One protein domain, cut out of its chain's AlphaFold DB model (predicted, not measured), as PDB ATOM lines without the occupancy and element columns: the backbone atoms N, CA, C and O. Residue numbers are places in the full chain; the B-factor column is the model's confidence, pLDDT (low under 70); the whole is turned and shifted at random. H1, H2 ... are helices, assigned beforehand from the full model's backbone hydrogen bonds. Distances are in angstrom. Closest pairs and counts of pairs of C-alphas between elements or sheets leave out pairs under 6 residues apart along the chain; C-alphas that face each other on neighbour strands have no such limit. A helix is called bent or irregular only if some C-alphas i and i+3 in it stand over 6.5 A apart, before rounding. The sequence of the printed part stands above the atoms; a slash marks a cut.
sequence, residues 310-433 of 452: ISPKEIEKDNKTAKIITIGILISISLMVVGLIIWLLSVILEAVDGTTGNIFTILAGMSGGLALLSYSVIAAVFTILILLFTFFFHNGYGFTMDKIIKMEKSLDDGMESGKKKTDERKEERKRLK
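AT A GLANCE: This is residues 310 to 433 of the 452 residues of an uncharacterized protein of Candidatus Prometheoarchaeum syntrophicum (UniProt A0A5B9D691). Long helix H3 bends sharply; its first arm, H3a, folds back loosely alongside H1, with short H2 at the turn, while residues 406 to 433 of arm H3b stick out. The printed part has 124 residues, with named helices H1, H2, H3 in order and no named strand: all helix. It is extended, radius of gyration of the C-alphas 25.7 A, spanning 84 by 39 by 22 A.

IN THESE COORDINATES: H1, residues 320 to 353, runs 49.2 A from C-alpha 320 at (42.052, 31.357, 98.322). H2 is residues 359 to 365. H3, residues 368 to 433, assigned as one helix by its hydrogen bonds, is bent: C-alphas 394 and 397 are 7.3 A apart. Its arms are H3a, residues 368 to 394, 39.2 A, and H3b, residues 397 to 433, 53.2 A, ending at C-alpha 433 at (0.435, 14.968, 67.386).

HOW THE PARTS SIT: H1 touches H3a with residues 327 to 334 alone, opposite ways at a shallow tilt of 10 degrees; closest C-alphas Ile 327 and Phe 393, 7.2 A. H1 touches H2, closest C-alphas Leu 349 and Ile 362, 6.9 A. H1 touches H3b, closest C-alphas Thr 326 and Tyr 397, 6.2 A. H2 and H3a, a helical hairpin, only just touch, with 3 pairs of C-alphas within 8 A, the closest Leu 363 and Ala 371, 5.5 A. In H1, H2, H3a and H3b every O i to N i+4 pair is within hydrogen-bond range.

THE WHOLE: The printed part has no cut, and both links are tight. The farthest C-alphas, Gly 368 and Lys 433, are 86.1 A apart. pLDDT is under 70 at 38 residues, among them 311 to 323 and 344 to 357.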
ATOM      1  N   ILE A 310      52.660  31.386  84.470       70.06
ATOM      2  CA  ILE A 310      51.638  31.144  83.455       70.06
ATOM      3  C   ILE A 310      50.291  31.541  84.074       70.06
ATOM      4  O   ILE A 310      49.462  30.693  84.400       70.06
ATOM      5  N   SER A 311      50.086  32.835  84.335       57.81
ATOM      6  CA  SER A 311      48.778  33.329  84.766       57.81
ATOM      7  C   SER A 311      47.976  33.801  83.547       57.81
ATOM      8  O   SER A 311      48.477  34.573  82.722       57.81
ATOM      9  N   PRO A 312      46.723  33.348  83.382       56.00
ATOM     10  CA  PRO A 312      45.817  33.950  82.417       56.00
ATOM     11  C   PRO A 312      45.519  35.384  82.866       56.00
ATOM     12  O   PRO A 312      45.083  35.598  83.997       56.00
ATOM     13  N   LYS A 313      45.751  36.362  81.982       55.78
ATOM     14  CA  LYS A 313      45.578  37.805  82.253       55.78
ATOM     15  C   LYS A 313      44.162  38.208  82.701       55.78
ATOM     16  O   LYS A 313      43.983  39.336  83.141       55.78
ATOM     17  N   GLU A 314      43.184  37.311  82.593       55.62
ATOM     18  CA  GLU A 314      41.759  37.610  82.774       55.62
ATOM     19  C   GLU A 314      41.108  36.915  83.981       55.62
ATOM     20  O   GLU A 314      39.929  37.137  84.237       55.62
ATOM     21  N   ILE A 315      41.833  36.097  84.756       55.19
ATOM     22  CA  ILE A 315      41.227  35.436  85.924       55.19
ATOM     23  C   ILE A 315      41.268  36.391  87.120       55.19
ATOM     24  O   ILE A 315      42.275  36.515  87.821       55.19
ATOM     25  N   GLU A 316      40.146  37.080  87.320       49.16
ATOM     26  CA  GLU A 316      39.862  37.913  88.483       49.16
ATOM     27  C   GLU A 316      40.134  37.193  89.817       49.16
ATOM     28  O   GLU A 316      39.755  36.043  90.034       49.16
ATOM     29  N   LYS A 317      40.750  37.960  90.726       53.81
ATOM     30  CA  LYS A 317      40.713  37.871  92.197       53.81
ATOM     31  C   LYS A 317      40.919  36.495  92.842       53.81
ATOM     32  O   LYS A 317      39.992  35.728  93.054       53.81
ATOM     33  N   ASP A 318      42.149  36.305  93.321       59.34
ATOM     34  CA  ASP A 318      42.517  35.722  94.626       59.34
ATOM     35  C   ASP A 318      41.539  34.698  95.249       59.34
ATOM     36  O   ASP A 318      41.097  34.841  96.392       59.34
ATOM     37  N   ASN A 319      41.206  33.632  94.517       66.50
ATOM     38  CA  ASN A 319      40.397  32.546  95.056       66.50
ATOM     39  C   ASN A 319      41.265  31.677  95.979       66.50
ATOM     40  O   ASN A 319      41.888  30.694  95.562       66.50
ATOM     41  N   LYS A 320      41.320  32.068  97.259       69.31
ATOM     42  CA  LYS A 320      42.052  31.357  98.322       69.31
ATOM     43  C   LYS A 320      41.684  29.872  98.380       69.31
ATOM     44  O   LYS A 320      42.564  29.048  98.605       69.31
ATOM     45  N   THR A 321      40.427  29.520  98.112       67.81
ATOM     46  CA  THR A 321      39.950  28.131  98.112       67.81
ATOM     47  C   THR A 321      40.620  27.307  97.016       67.81
ATOM     48  O   THR A 321      41.152  26.236  97.294       67.81
ATOM     49  N   ALA A 322      40.684  27.821  95.786       64.38
ATOM     50  CA  ALA A 322      41.350  27.129  94.683       64.38
ATOM     51  C   ALA A 322      42.875  27.016  94.897       64.38
ATOM     52  O   ALA A 322      43.465  25.988  94.562       64.38
ATOM     53  N   LYS A 323      43.512  28.006  95.544       67.00
ATOM     54  CA  LYS A 323      44.918  27.900  95.984       67.00
ATOM     55  C   LYS A 323      45.114  26.781  97.013       67.00
ATOM     56  O   LYS A 323      46.004  25.957  96.835       67.00
ATOM     57  N   ILE A 324      44.267  26.710  98.044       74.25
ATOM     58  CA  ILE A 324      44.331  25.666  99.082       74.25
ATOM     59  C   ILE A 324      44.112  24.274  98.478       74.25
ATOM     60  O   ILE A 324      44.881  23.363  98.775       74.25
ATOM     61  N   ILE A 325      43.124  24.112  97.591       72.12
ATOM     62  CA  ILE A 325      42.866  22.841  96.892       72.12
ATOM     63  C   ILE A 325      44.081  22.437  96.049       72.12
ATOM     64  O   ILE A 325      44.505  21.285  96.105       72.12
ATOM     65  N   THR A 326      44.682  23.380  95.318       69.00
ATOM     66  CA  THR A 326      45.873  23.108  94.500       69.00
ATOM     67  C   THR A 326      47.054  22.671  95.368       69.00
ATOM     68  O   THR A 326      47.690  21.671  95.053       69.00
ATOM     69  N   ILE A 327      47.320  23.362  96.485       74.19
ATOM     70  CA  ILE A 327      48.384  22.987  97.432       74.19
ATOM     71  C   ILE A 327      48.108  21.603  98.035       74.19
ATOM     72  O   ILE A 327      49.020  20.783  98.110       74.19
ATOM     73  N   GLY A 328      46.860  21.319  98.422       77.06
ATOM     74  CA  GLY A 328      46.457  20.017  98.955       77.06
ATOM     75  C   GLY A 328      46.705  18.881  97.960       77.06
ATOM     76  O   GLY A 328      47.369  17.907  98.302       77.06
ATOM     77  N   ILE A 329      46.261  19.048  96.709       74.62
ATOM     78  CA  ILE A 329      46.518  18.089  95.621       74.62
ATOM     79  C   ILE A 329      48.024  17.916  95.401       74.62
ATOM     80  O   ILE A 329      48.494  16.793  95.232       74.62
ATOM     81  N   LEU A 330      48.791  19.008  95.438       72.62
ATOM     82  CA  LEU A 330      50.235  18.972  95.236       72.62
ATOM     83  C   LEU A 330      50.950  18.167  96.323       72.62
ATOM     84  O   LEU A 330      51.773  17.315  96.007       72.62
ATOM     85  N   ILE A 331      50.611  18.399  97.595       76.62
ATOM     86  CA  ILE A 331      51.165  17.650  98.730       76.62
ATOM     87  C   ILE A 331      50.798  16.168  98.616       76.62
ATOM     88  O   ILE A 331      51.663  15.315  98.808       76.62
ATOM     89  N   SER A 332      49.550  15.849  98.259       77.81
ATOM     90  CA  SER A 332      49.118  14.463  98.062       77.81
ATOM     91  C   SER A 332      49.890  13.767  96.941       77.81
ATOM     92  O   SER A 332      50.357  12.649  97.140       77.81
ATOM     93  N   ILE A 333      50.079  14.426  95.791       74.69
ATOM     94  CA  ILE A 333      50.877  13.881  94.685       74.69
ATOM     95  C   ILE A 333      52.331  13.694  95.124       74.69
ATOM     96  O   ILE A 333      52.893  12.629  94.888       74.69
ATOM     97  N   SER A 334      52.929  14.670  95.811       70.62
ATOM     98  CA  SER A 334      54.303  14.555  96.311       70.62
ATOM     99  C   SER A 334      54.477  13.381  97.268       70.62
ATOM    100  O   SER A 334      55.408  12.600  97.100       70.62
ATOM    101  N   LEU A 335      53.570  13.208  98.234       77.06
ATOM    102  CA  LEU A 335      53.609  12.075  99.160       77.06
ATOM    103  C   LEU A 335      53.424  10.741  98.432       77.06
ATOM    104  O   LEU A 335      54.115   9.778  98.750       77.06
ATOM    105  N   MET A 336      52.540  10.689  97.431       73.94
ATOM    106  CA  MET A 336      52.333   9.490  96.620       73.94
ATOM    107  C   MET A 336      53.583   9.135  95.813       73.94
ATOM    108  O   MET A 336      53.966   7.972  95.762       73.94
ATOM    109  N   VAL A 337      54.247  10.126  95.214       73.19
ATOM    110  CA  VAL A 337      55.465   9.908  94.428       73.19
ATOM    111  C   VAL A 337      56.642   9.515  95.321       73.19
ATOM    112  O   VAL A 337      57.352   8.569  94.990       73.19
ATOM    113  N   VAL A 338      56.819  10.164  96.476       75.62
ATOM    114  CA  VAL A 338      57.838   9.772  97.466       75.62
ATOM    115  C   VAL A 338      57.581   8.353  97.972       75.62
ATOM    116  O   VAL A 338      58.501   7.542  97.994       75.62
ATOM    117  N   GLY A 339      56.333   8.021  98.317       75.62
ATOM    118  CA  GLY A 339      55.948   6.672  98.731       75.62
ATOM    119  C   GLY A 339      56.192   5.628  97.641       75.62
ATOM    120  O   GLY A 339      56.714   4.556  97.932       75.62
ATOM    121  N   LEU A 340      55.891   5.958  96.380       73.06
ATOM    122  CA  LEU A 340      56.154   5.089  95.236       73.06
ATOM    123  C   LEU A 340      57.653   4.882  95.019       73.06
ATOM    124  O   LEU A 340      58.052   3.758  94.764       73.06
ATOM    125  N   ILE A 341      58.486   5.915  95.164       71.94
ATOM    126  CA  ILE A 341      59.947   5.784  95.063       71.94
ATOM    127  C   ILE A 341      60.494   4.901  96.177       71.94
ATOM    128  O   ILE A 341      61.278   4.004  95.891       71.94
ATOM    129  N   ILE A 342      60.066   5.118  97.425       73.00
ATOM    130  CA  ILE A 342      60.469   4.273  98.558       73.00
ATOM    131  C   ILE A 342      60.075   2.821  98.285       73.00
ATOM    132  O   ILE A 342      60.909   1.934  98.420       73.00
ATOM    133  N   TRP A 343      58.840   2.585  97.838       75.94
ATOM    134  CA  TRP A 343      58.361   1.249  97.499       75.94
ATOM    135  C   TRP A 343      59.157   0.610  96.354       75.94
ATOM    136  O   TRP A 343      59.574  -0.537  96.467       75.94
ATOM    137  N   LEU A 344      59.414   1.348  95.272       66.88
ATOM    138  CA  LEU A 344      60.137   0.848  94.099       66.88
ATOM    139  C   LEU A 344      61.598   0.534  94.448       66.88
ATOM    140  O   LEU A 344      62.119  -0.496  94.029       66.88
ATOM    141  N   LEU A 345      62.226   1.366  95.285       67.50
ATOM    142  CA  LEU A 345      63.532   1.078  95.867       67.50
ATOM    143  C   LEU A 345      63.475  -0.186  96.727       67.50
ATOM    144  O   LEU A 345      64.289  -1.075  96.517       67.50
ATOM    145  N   SER A 346      62.497  -0.330  97.624       66.12
ATOM    146  CA  SER A 346      62.333  -1.551  98.425       66.12
ATOM    147  C   SER A 346      62.189  -2.811  97.566       66.12
ATOM    148  O   SER A 346      62.850  -3.800  97.861       66.12
ATOM    149  N   VAL A 347      61.409  -2.767  96.481       64.31
ATOM    150  CA  VAL A 347      61.231  -3.902  95.557       64.31
ATOM    151  C   VAL A 347      62.530  -4.251  94.829       64.31
ATOM    152  O   VAL A 347      62.882  -5.425  94.732       64.31
ATOM    153  N   ILE A 348      63.262  -3.250  94.326       64.06
ATOM    154  CA  ILE A 348      64.562  -3.475  93.673       64.06
ATOM    155  C   ILE A 348      65.546  -4.117  94.659       64.06
ATOM    156  O   ILE A 348      66.292  -5.013  94.284       64.06
ATOM    157  N   LEU A 349      65.536  -3.681  95.916       61.22
ATOM    158  CA  LEU A 349      66.466  -4.153  96.940       61.22
ATOM    159  C   LEU A 349      66.128  -5.564  97.433       61.22
ATOM    160  O   LEU A 349      67.030  -6.385  97.589       61.22
ATOM    161  N   GLU A 350      64.843  -5.879  97.604       64.38
ATOM    162  CA  GLU A 350      64.376  -7.232  97.931       64.38
ATOM    163  C   GLU A 350      64.751  -8.234  96.830       64.38
ATOM    164  O   GLU A 350      65.166  -9.354  97.124       64.38
ATOM    165  N   ALA A 351      64.697  -7.813  95.561       63.00
ATOM    166  CA  ALA A 351      65.104  -8.639  94.428       63.00
ATOM    167  C   ALA A 351      66.618  -8.929  94.377       63.00
ATOM    168  O   ALA A 351      67.017  -9.908  93.748       63.00
ATOM    169  N   VAL A 352      67.455  -8.095  95.005       61.66
ATOM    170  CA  VAL A 352      68.922  -8.236  94.981       61.66
ATOM    171  C   VAL A 352      69.438  -9.080  96.147       61.66
ATOM    172  O   VAL A 352      70.320  -9.905  95.931       61.66
ATOM    173  N   ASP A 353      68.901  -8.900  97.359       62.91
ATOM    174  CA  ASP A 353      69.495  -9.476  98.582       62.91
ATOM    175  C   ASP A 353      68.551 -10.420  99.354       62.91
ATOM    176  O   ASP A 353      68.918 -10.981 100.384       62.91
ATOM    177  N   GLY A 354      67.301 -10.592  98.897       65.06
ATOM    178  CA  GLY A 354      66.318 -11.497  99.513       65.06
ATOM    179  C   GLY A 354      65.962 -11.178 100.973       65.06
ATOM    180  O   GLY A 354      65.275 -11.965 101.627       65.06
ATOM    181  N   THR A 355      66.425 -10.044 101.505       61.94
ATOM    182  CA  THR A 355      66.226  -9.620 102.891       61.94
ATOM    183  C   THR A 355      65.635  -8.213 102.949       61.94
ATOM    184  O   THR A 355      66.000  -7.314 102.194       61.94
ATOM    185  N   THR A 356      64.707  -7.990 103.884       61.09
ATOM    186  CA  THR A 356      64.085  -6.681 104.147       61.09
ATOM    187  C   THR A 356      64.994  -5.800 105.016       61.09
ATOM    188  O   THR A 356      64.634  -5.422 106.133       61.09
ATOM    189  N   GLY A 357      66.215  -5.536 104.542       63.81
ATOM    190  CA  GLY A 357      67.206  -4.693 105.215       63.81
ATOM    191  C   GLY A 357      66.991  -3.187 105.006       63.81
ATOM    192  O   GLY A 357      66.245  -2.751 104.129       63.81
ATOM    193  N   ASN A 358      67.671  -2.363 105.811       72.31
ATOM    194  CA  ASN A 358      67.728  -0.911 105.610       72.31
ATOM    195  C   ASN A 358      68.372  -0.599 104.244       72.31
ATOM    196  O   ASN A 358      69.448  -1.114 103.943       72.31
ATOM    197  N   ILE A 359      67.749   0.286 103.456       66.75
ATOM    198  CA  ILE A 359      68.221   0.710 102.129       66.75
ATOM    199  C   ILE A 359      69.700   1.108 102.108       66.75
ATOM    200  O   ILE A 359      70.412   0.754 101.176       66.75
ATOM    201  N   PHE A 360      70.187   1.778 103.155       66.62
ATOM    202  CA  PHE A 360      71.587   2.190 103.249       66.62
ATOM    203  C   PHE A 360      72.539   1.010 103.462       66.62
ATOM    204  O   PHE A 360      73.659   1.030 102.962       66.62
ATOM    205  N   THR A 361      72.100  -0.027 104.176       67.88
ATOM    206  CA  THR A 361      72.888  -1.245 104.399       67.88
ATOM    207  C   THR A 361      72.978  -2.072 103.120       67.88
ATOM    208  O   THR A 361      74.054  -2.555 102.790       67.88
ATOM    209  N   ILE A 362      71.882  -2.159 102.362       67.31
ATOM    210  CA  ILE A 362      71.854  -2.876 101.082       67.31
ATOM    211  C   ILE A 362      72.675  -2.119 100.025       67.31
ATOM    212  O   ILE A 362      73.504  -2.718  99.350       67.31
ATOM    213  N   LEU A 363      72.542  -0.787  99.940       66.69
ATOM    214  CA  LEU A 363      73.383   0.050  99.069       66.69
ATOM    215  C   LEU A 363      74.877  -0.047  99.417       66.69
ATOM    216  O   LEU A 363      75.712   0.041  98.523       66.69
ATOM    217  N   ALA A 364      75.222  -0.232 100.695       66.00
ATOM    218  CA  ALA A 364      76.602  -0.458 101.128       66.00
ATOM    219  C   ALA A 364      77.120  -1.872 100.802       66.00
ATOM    220  O   ALA A 364      78.332  -2.064 100.739       66.00
ATOM    221  N   GLY A 365      76.224  -2.845 100.605       67.94
ATOM    222  CA  GLY A 365      76.554  -4.212 100.188       67.94
ATOM    223  C   GLY A 365      76.671  -4.397  98.671       67.94
ATOM    224  O   GLY A 365      77.198  -5.411  98.219       67.94
ATOM    225  N   MET A 366      76.200  -3.431  97.876       77.69
ATOM    226  CA  MET A 366      76.325  -3.442  96.417       77.69
ATOM    227  C   MET A 366      77.779  -3.243  95.972       77.69
ATOM    228  O   MET A 366      78.582  -2.616  96.667       77.69
ATOM    229  N   SER A 367      78.109  -3.725  94.768       80.00
ATOM    230  CA  SER A 367      79.382  -3.376  94.131       80.00
ATOM    231  C   SER A 367      79.501  -1.850  94.024       80.00
ATOM    232  O   SER A 367      78.492  -1.148  93.881       80.00
ATOM    233  N   GLY A 368      80.722  -1.314  94.103       81.38
ATOM    234  CA  GLY A 368      80.934   0.136  94.149       81.38
ATOM    235  C   GLY A 368      80.261   0.882  92.988       81.38
ATOM    236  O   GLY A 368      79.764   1.993  93.174       81.38
ATOM    237  N   GLY A 369      80.193   0.267  91.803       81.00
ATOM    238  CA  GLY A 369      79.563   0.821  90.599       81.00
ATOM    239  C   GLY A 369      78.064   0.867  90.687       81.00
ATOM    240  O   GLY A 369      77.458   1.907  90.420       81.00
ATOM    241  N   LEU A 370      77.465  -0.231  91.130       79.62
ATOM    242  CA  LEU A 370      76.025  -0.310  91.282       79.62
ATOM    243  C   LEU A 370      75.538   0.596  92.424       79.62
ATOM    244  O   LEU A 370      74.499   1.248  92.287       79.62
ATOM    245  N   ALA A 371      76.327   0.733  93.494       80.69
ATOM    246  CA  ALA A 371      76.079   1.688  94.568       80.69
ATOM    247  C   ALA A 371      76.133   3.141  94.060       80.69
ATOM    248  O   ALA A 371      75.169   3.889  94.235       80.69
ATOM    249  N   LEU A 372      77.217   3.539  93.375       87.19
ATOM    250  CA  LEU A 372      77.367   4.888  92.811       87.19
ATOM    251  C   LEU A 372      76.231   5.227  91.837       87.19
ATOM    252  O   LEU A 372      75.648   6.311  91.922       87.19
ATOM    253  N   LEU A 373      75.888   4.299  90.939       86.38
ATOM    254  CA  LEU A 373      74.778   4.459  90.003       86.38
ATOM    255  C   LEU A 373      73.458   4.684  90.744       86.38
ATOM    256  O   LEU A 373      72.730   5.626  90.433       86.38
ATOM    257  N   SER A 374      73.180   3.865  91.756       81.38
ATOM    258  CA  SER A 374      71.948   3.952  92.541       81.38
ATOM    259  C   SER A 374      71.835   5.288  93.277       81.38
ATOM    260  O   SER A 374      70.803   5.951  93.172       81.38
ATOM    261  N   TYR A 375      72.902   5.749  93.944       84.88
ATOM    262  CA  TYR A 375      72.919   7.065  94.595       84.88
ATOM    263  C   TYR A 375      72.672   8.205  93.604       84.88
ATOM    264  O   TYR A 375      71.905   9.124  93.892       84.88
ATOM    265  N   SER A 376      73.282   8.123  92.423       89.94
ATOM    266  CA  SER A 376      73.172   9.155  91.388       89.94
ATOM    267  C   SER A 376      71.766   9.223  90.792       89.94
ATOM    268  O   SER A 376      71.230  10.313  90.597       89.94
ATOM    269  N   VAL A 377      71.137   8.068  90.550       85.44
ATOM    270  CA  VAL A 377      69.750   7.987  90.067       85.44
ATOM    271  C   VAL A 377      68.778   8.516  91.118       85.44
ATOM    272  O   VAL A 377      67.892   9.298  90.782       85.44
ATOM    273  N   ILE A 378      68.954   8.142  92.390       83.81
ATOM    274  CA  ILE A 378      68.117   8.644  93.486       83.81
ATOM    275  C   ILE A 378      68.224  10.173  93.572       83.81
ATOM    276  O   ILE A 378      67.194  10.847  93.577       83.81
ATOM    277  N   ALA A 379      69.443  10.723  93.574       87.56
ATOM    278  CA  ALA A 379      69.669  12.169  93.589       87.56
ATOM    279  C   ALA A 379      68.972  12.872  92.408       87.56
ATOM    280  O   ALA A 379      68.182  13.792  92.627       87.56
ATOM    281  N   ALA A 380      69.151  12.361  91.185       87.50
ATOM    282  CA  ALA A 380      68.514  12.908  89.987       87.50
ATOM    283  C   ALA A 380      66.980  12.899  90.063       87.50
ATOM    284  O   ALA A 380      66.324  13.879  89.705       87.50
ATOM    285  N   VAL A 381      66.387  11.811  90.563       84.44
ATOM    286  CA  VAL A 381      64.935  11.721  90.768       84.44
ATOM    287  C   VAL A 381      64.470  12.775  91.772       84.44
ATOM    288  O   VAL A 381      63.498  13.481  91.498       84.44
ATOM    289  N   PHE A 382      65.169  12.940  92.897       85.31
ATOM    290  CA  PHE A 382      64.843  13.979  93.876       85.31
ATOM    291  C   PHE A 382      64.927  15.387  93.276       85.31
ATOM    292  O   PHE A 382      64.001  16.179  93.460       85.31
ATOM    293  N   THR A 383      65.970  15.689  92.507       89.56
ATOM    294  CA  THR A 383      66.125  16.990  91.842       89.56
ATOM    295  C   THR A 383      65.002  17.254  90.836       89.56
ATOM    296  O   THR A 383      64.402  18.334  90.850       89.56
ATOM    297  N   ILE A 384      64.628  16.260  90.021       86.38
ATOM    298  CA  ILE A 384      63.490  16.360  89.093       86.38
ATOM    299  C   ILE A 384      62.182  16.615  89.852       86.38
ATOM    300  O   ILE A 384      61.380  17.453  89.433       86.38
ATOM    301  N   LEU A 385      61.963  15.938  90.979       83.12
ATOM    302  CA  LEU A 385      60.763  16.137  91.791       83.12
ATOM    303  C   LEU A 385      60.694  17.522  92.412       83.12
ATOM    304  O   LEU A 385      59.631  18.135  92.378       83.12
ATOM    305  N   ILE A 386      61.804  18.037  92.941       84.94
ATOM    306  CA  ILE A 386      61.864  19.393  93.498       84.94
ATOM    307  C   ILE A 386      61.520  20.424  92.416       84.94
ATOM    308  O   ILE A 386      60.732  21.347  92.659       84.94
ATOM    309  N   LEU A 387      62.057  20.248  91.205       85.88
ATOM    310  CA  LEU A 387      61.761  21.103  90.055       85.88
ATOM    311  C   LEU A 387      60.293  21.037  89.646       85.88
ATOM    312  O   LEU A 387      59.661  22.082  89.484       85.88
ATOM    313  N   LEU A 388      59.734  19.831  89.515       82.81
ATOM    314  CA  LEU A 388      58.318  19.639  89.206       82.81
ATOM    315  C   LEU A 388      57.434  20.256  90.287       82.81
ATOM    316  O   LEU A 388      56.486  20.970  89.970       82.81
ATOM    317  N   PHE A 389      57.761  20.033  91.557       81.62
ATOM    318  CA  PHE A 389      57.013  20.582  92.675       81.62
ATOM    319  C   PHE A 389      57.036  22.105  92.659       81.62
ATOM    320  O   PHE A 389      55.988  22.729  92.781       81.62
ATOM    321  N   THR A 390      58.197  22.717  92.431       82.81
ATOM    322  CA  THR A 390      58.303  24.180  92.380       82.81
ATOM    323  C   THR A 390      57.568  24.750  91.170       82.81
ATOM    324  O   THR A 390      56.850  25.744  91.309       82.81
ATOM    325  N   PHE A 391      57.661  24.077  90.018       82.94
ATOM    326  CA  PHE A 391      56.908  24.429  88.820       82.94
ATOM    327  C   PHE A 391      55.403  24.406  89.078       82.94
ATOM    328  O   PHE A 391      54.721  25.396  88.822       82.94
ATOM    329  N   PHE A 392      54.869  23.309  89.612       79.19
ATOM    330  CA  PHE A 392      53.445  23.197  89.907       79.19
ATOM    331  C   PHE A 392      53.015  24.080  91.085       79.19
ATOM    332  O   PHE A 392      51.877  24.532  91.112       79.19
ATOM    333  N   PHE A 393      53.892  24.392  92.033       77.88
ATOM    334  CA  PHE A 393      53.572  25.341  93.095       77.88
ATOM    335  C   PHE A 393      53.364  26.755  92.531       77.88
ATOM    336  O   PHE A 393      52.404  27.431  92.895       77.88
ATOM    337  N   HIS A 394      54.211  27.180  91.586       74.44
ATOM    338  CA  HIS A 394      54.107  28.498  90.949       74.44
ATOM    339  C   HIS A 394      53.030  28.562  89.855       74.44
ATOM    340  O   HIS A 394      52.307  29.551  89.754       74.44
ATOM    341  N   ASN A 395      52.907  27.513  89.039       77.19
ATOM    342  CA  ASN A 395      52.080  27.505  87.827       77.19
ATOM    343  C   ASN A 395      50.836  26.620  87.923       77.19
ATOM    344  O   ASN A 395      49.920  26.741  87.106       77.19
ATOM    345  N   GLY A 396      50.770  25.730  88.911       70.38
ATOM    346  CA  GLY A 396      49.704  24.738  89.038       70.38
ATOM    347  C   GLY A 396      48.337  25.364  89.261       70.38
ATOM    348  O   GLY A 396      47.358  24.828  88.755       70.38
ATOM    349  N   TYR A 397      48.254  26.526  89.918       69.88
ATOM    350  CA  TYR A 397      46.991  27.258  90.047       69.88
ATOM    351  C   TYR A 397      46.459  27.700  88.678       69.88
ATOM    352  O   TYR A 397      45.322  27.391  88.334       69.88
ATOM    353  N   GLY A 398      47.292  28.368  87.872       69.38
ATOM    354  CA  GLY A 398      46.912  28.821  86.531       69.38
ATOM    355  C   GLY A 398      46.555  27.652  85.612       69.38
ATOM    356  O   GLY A 398      45.537  27.692  84.927       69.38
ATOM    357  N   PHE A 399      47.335  26.570  85.671       71.00
ATOM    358  CA  PHE A 399      47.077  25.348  84.912       71.00
ATOM    359  C   PHE A 399      45.767  24.651  85.319       71.00
ATOM    360  O   PHE A 399      44.995  24.224  84.460       71.00
ATOM    361  N   THR A 400      45.505  24.536  86.622       70.75
ATOM    362  CA  THR A 400      44.285  23.904  87.143       70.75
ATOM    363  C   THR A 400      43.068  24.751  86.807       70.75
ATOM    364  O   THR A 400      42.060  24.214  86.358       70.75
ATOM    365  N   MET A 401      43.174  26.074  86.942       69.50
ATOM    366  CA  MET A 401      42.070  26.978  86.646       69.50
ATOM    367  C   MET A 401      41.738  27.018  85.150       69.50
ATOM    368  O   MET A 401      40.566  26.956  84.803       69.50
ATOM    369  N   ASP A 402      42.734  27.016  84.255       72.12
ATOM    370  CA  ASP A 402      42.499  26.897  82.805       72.12
ATOM    371  C   ASP A 402      41.765  25.589  82.456       72.12
ATOM    372  O   ASP A 402      40.831  25.582  81.653       72.12
ATOM    373  N   LYS A 403      42.127  24.475  83.108       76.25
ATOM    374  CA  LYS A 403      41.404  23.206  82.946       76.25
ATOM    375  C   LYS A 403      39.980  23.258  83.495       76.25
ATOM    376  O   LYS A 403      39.090  22.731  82.833       76.25
ATOM    377  N   ILE A 404      39.761  23.875  84.658       74.38
ATOM    378  CA  ILE A 404      38.422  24.040  85.244       74.38
ATOM    379  C   ILE A 404      37.549  24.887  84.317       74.38
ATOM    380  O   ILE A 404      36.471  24.436  83.955       74.38
ATOM    381  N   ILE A 405      38.040  26.038  83.845       78.00
ATOM    382  CA  ILE A 405      37.306  26.927  82.932       78.00
ATOM    383  C   ILE A 405      36.964  26.205  81.625       78.00
ATOM    384  O   ILE A 405      35.839  26.291  81.136       78.00
ATOM    385  N   LYS A 406      37.909  25.448  81.051       80.94
ATOM    386  CA  LYS A 406      37.638  24.630  79.855       80.94
ATOM    387  C   LYS A 406      36.582  23.560  80.115       80.94
ATOM    388  O   LYS A 406      35.751  23.311  79.245       80.94
ATOM    389  N   MET A 407      36.617  22.930  81.287       77.62
ATOM    390  CA  MET A 407      35.657  21.899  81.668       77.62
ATOM    391  C   MET A 407      34.261  22.495  81.898       77.62
ATOM    392  O   MET A 407      33.295  21.956  81.365       77.62
ATOM    393  N   GLU A 408      34.164  23.633  82.587       77.88
ATOM    394  CA  GLU A 408      32.927  24.396  82.803       77.88
ATOM    395  C   GLU A 408      32.309  24.830  81.470       77.88
ATOM    396  O   GLU A 408      31.166  24.486  81.184       77.88
ATOM    397  N   LYS A 409      33.109  25.426  80.577       81.00
ATOM    398  CA  LYS A 409      32.657  25.800  79.231       81.00
ATOM    399  C   LYS A 409      32.155  24.597  78.425       81.00
ATOM    400  O   LYS A 409      31.122  24.678  77.772       81.00
ATOM    401  N   SER A 410      32.847  23.454  78.501       80.50
ATOM    402  CA  SER A 410      32.410  22.230  77.812       80.50
ATOM    403  C   SER A 410      31.119  21.631  78.390       80.50
ATOM    404  O   SER A 410      30.337  21.024  77.655       80.50
ATOM    405  N   LEU A 411      30.884  21.807  79.694       80.38
ATOM    406  CA  LEU A 411      29.656  21.400  80.377       80.38
ATOM    407  C   LEU A 411      28.487  22.306  79.990       80.38
ATOM    408  O   LEU A 411      27.410  21.789  79.689       80.38
ATOM    409  N   ASP A 412      28.706  23.618  79.931       81.06
ATOM    410  CA  ASP A 412      27.698  24.593  79.510       81.06
ATOM    411  C   ASP A 412      27.295  24.392  78.044       81.06
ATOM    412  O   ASP A 412      26.105  24.239  77.754       81.06
ATOM    413  N   ASP A 413      28.265  24.244  77.135       82.44
ATOM    414  CA  ASP A 413      28.016  23.920  75.722       82.44
ATOM    415  C   ASP A 413      27.259  22.575  75.580       82.44
ATOM    416  O   ASP A 413      26.346  22.403  74.756       82.44
ATOM    417  N   GLY A 414      27.595  21.596  76.428       78.06
ATOM    418  CA  GLY A 414      26.901  20.310  76.524       78.06
ATOM    419  C   GLY A 414      25.452  20.437  77.010       78.06
ATOM    420  O   GLY A 414      24.548  19.799  76.460       78.06
ATOM    421  N   MET A 415      25.195  21.286  78.005       76.88
ATOM    422  CA  MET A 415      23.854  21.538  78.538       76.88
ATOM    423  C   MET A 415      22.982  22.340  77.570       76.88
ATOM    424  O   MET A 415      21.803  22.013  77.407       76.88
ATOM    425  N   GLU A 416      23.531  23.351  76.894       75.75
ATOM    426  CA  GLU A 416      22.806  24.115  75.872       75.75
ATOM    427  C   GLU A 416      22.447  23.247  74.665       75.75
ATOM    428  O   GLU A 416      21.291  23.235  74.229       75.75
ATOM    429  N   SER A 417      23.390  22.442  74.166       73.94
ATOM    430  CA  SER A 417      23.114  21.499  73.075       73.94
ATOM    431  C   SER A 417      22.097  20.420  73.480       73.94
ATOM    432  O   SER A 417      21.234  20.041  72.680       73.94
ATOM    433  N   GLY A 418      22.128  19.971  74.739       72.81
ATOM    434  CA  GLY A 418      21.131  19.075  75.324       72.81
ATOM    435  C   GLY A 418      19.735  19.700  75.413       72.81
ATOM    436  O   GLY A 418      18.751  19.066  75.009       72.81
ATOM    437  N   LYS A 419      19.624  20.953  75.877       74.25
ATOM    438  CA  LYS A 419      18.357  21.708  75.900       74.25
ATOM    439  C   LYS A 419      17.792  21.871  74.492       74.25
ATOM    440  O   LYS A 419      16.639  21.509  74.268       74.25
ATOM    441  N   LYS A 420      18.623  22.275  73.526       75.31
ATOM    442  CA  LYS A 420      18.221  22.466  72.125       75.31
ATOM    443  C   LYS A 420      17.666  21.179  71.500       75.31
ATOM    444  O   LYS A 420      16.563  21.188  70.962       75.31
ATOM    445  N   LYS A 421      18.340  20.036  71.695       72.50
ATOM    446  CA  LYS A 421      17.836  18.712  71.268       72.50
ATOM    447  C   LYS A 421      16.527  18.313  71.954       72.50
ATOM    448  O   LYS A 421      15.692  17.619  71.369       72.50
ATOM    449  N   THR A 422      16.349  18.695  73.216       77.12
ATOM    450  CA  THR A 422      15.132  18.382  73.976       77.12
ATOM    451  C   THR A 422      13.946  19.208  73.483       77.12
ATOM    452  O   THR A 422      12.837  18.678  73.366       77.12
ATOM    453  N   ASP A 423      14.180  20.474  73.147       81.44
ATOM    454  CA  ASP A 423      13.166  21.363  72.591       81.44
ATOM    455  C   ASP A 423      12.795  20.977  71.154       81.44
ATOM    456  O   ASP A 423      11.603  20.854  70.867       81.44
ATOM    457  N   GLU A 424      13.767  20.614  70.308       79.81
ATOM    458  CA  GLU A 424      13.519  20.036  68.976       79.81
ATOM    459  C   GLU A 424      12.658  18.764  69.065       79.81
ATOM    460  O   GLU A 424      11.634  18.650  68.387       79.81
ATOM    461  N   ARG A 425      12.976  17.835  69.981       78.12
ATOM    462  CA  ARG A 425      12.159  16.627  70.213       78.12
ATOM    463  C   ARG A 425      10.750  16.945  70.713       78.12
ATOM    464  O   ARG A 425       9.799  16.226  70.386       78.12
ATOM    465  N   LYS A 426      10.578  17.975  71.548       83.31
ATOM    466  CA  LYS A 426       9.247  18.418  71.996       83.31
ATOM    467  C   LYS A 426       8.451  19.007  70.836       83.31
ATOM    468  O   LYS A 426       7.252  18.734  70.741       83.31
ATOM    469  N   GLU A 427       9.088  19.784  69.969       85.44
ATOM    470  CA  GLU A 427       8.457  20.380  68.794       85.44
ATOM    471  C   GLU A 427       8.062  19.313  67.765       85.44
ATOM    472  O   GLU A 427       6.916  19.281  67.315       85.44
ATOM    473  N   GLU A 428       8.943  18.352  67.495       86.06
ATOM    474  CA  GLU A 428       8.676  17.202  66.629       86.06
ATOM    475  C   GLU A 428       7.508  16.355  67.163       86.06
ATOM    476  O   GLU A 428       6.571  16.025  66.431       86.06
ATOM    477  N   ARG A 429       7.469  16.092  68.480       86.62
ATOM    478  CA  ARG A 429       6.322  15.430  69.128       86.62
ATOM    479  C   ARG A 429       5.026  16.232  68.993       86.62
ATOM    480  O   ARG A 429       3.963  15.626  68.843       86.62
ATOM    481  N   LYS A 430       5.074  17.568  69.061       88.88
ATOM    482  CA  LYS A 430       3.898  18.426  68.831       88.88
ATOM    483  C   LYS A 430       3.430  18.339  67.373       88.88
ATOM    484  O   LYS A 430       2.236  18.130  67.160       88.88
ATOM    485  N   ARG A 431       4.343  18.395  66.396       88.62
ATOM    486  CA  ARG A 431       4.038  18.242  64.959       88.62
ATOM    487  C   ARG A 431       3.425  16.875  64.648       88.62
ATOM    488  O   ARG A 431       2.365  16.808  64.035       88.62
ATOM    489  N   LEU A 432       3.996  15.789  65.172       88.56
ATOM    490  CA  LEU A 432       3.442  14.437  65.021       88.56
ATOM    491  C   LEU A 432       2.039  14.303  65.634       88.56
ATOM    492  O   LEU A 432       1.172  13.639  65.064       88.56
ATOM    493  N   LYS A 433       1.780  14.936  66.786       89.94
ATOM    494  CA  LYS A 433       0.435  14.968  67.386       89.94
ATOM    495  C   LYS A 433      -0.562  15.761  66.533       89.94
ATOM    496  O   LYS A 433      -1.711  15.335  66.440       89.94
TER     497      LYS A 433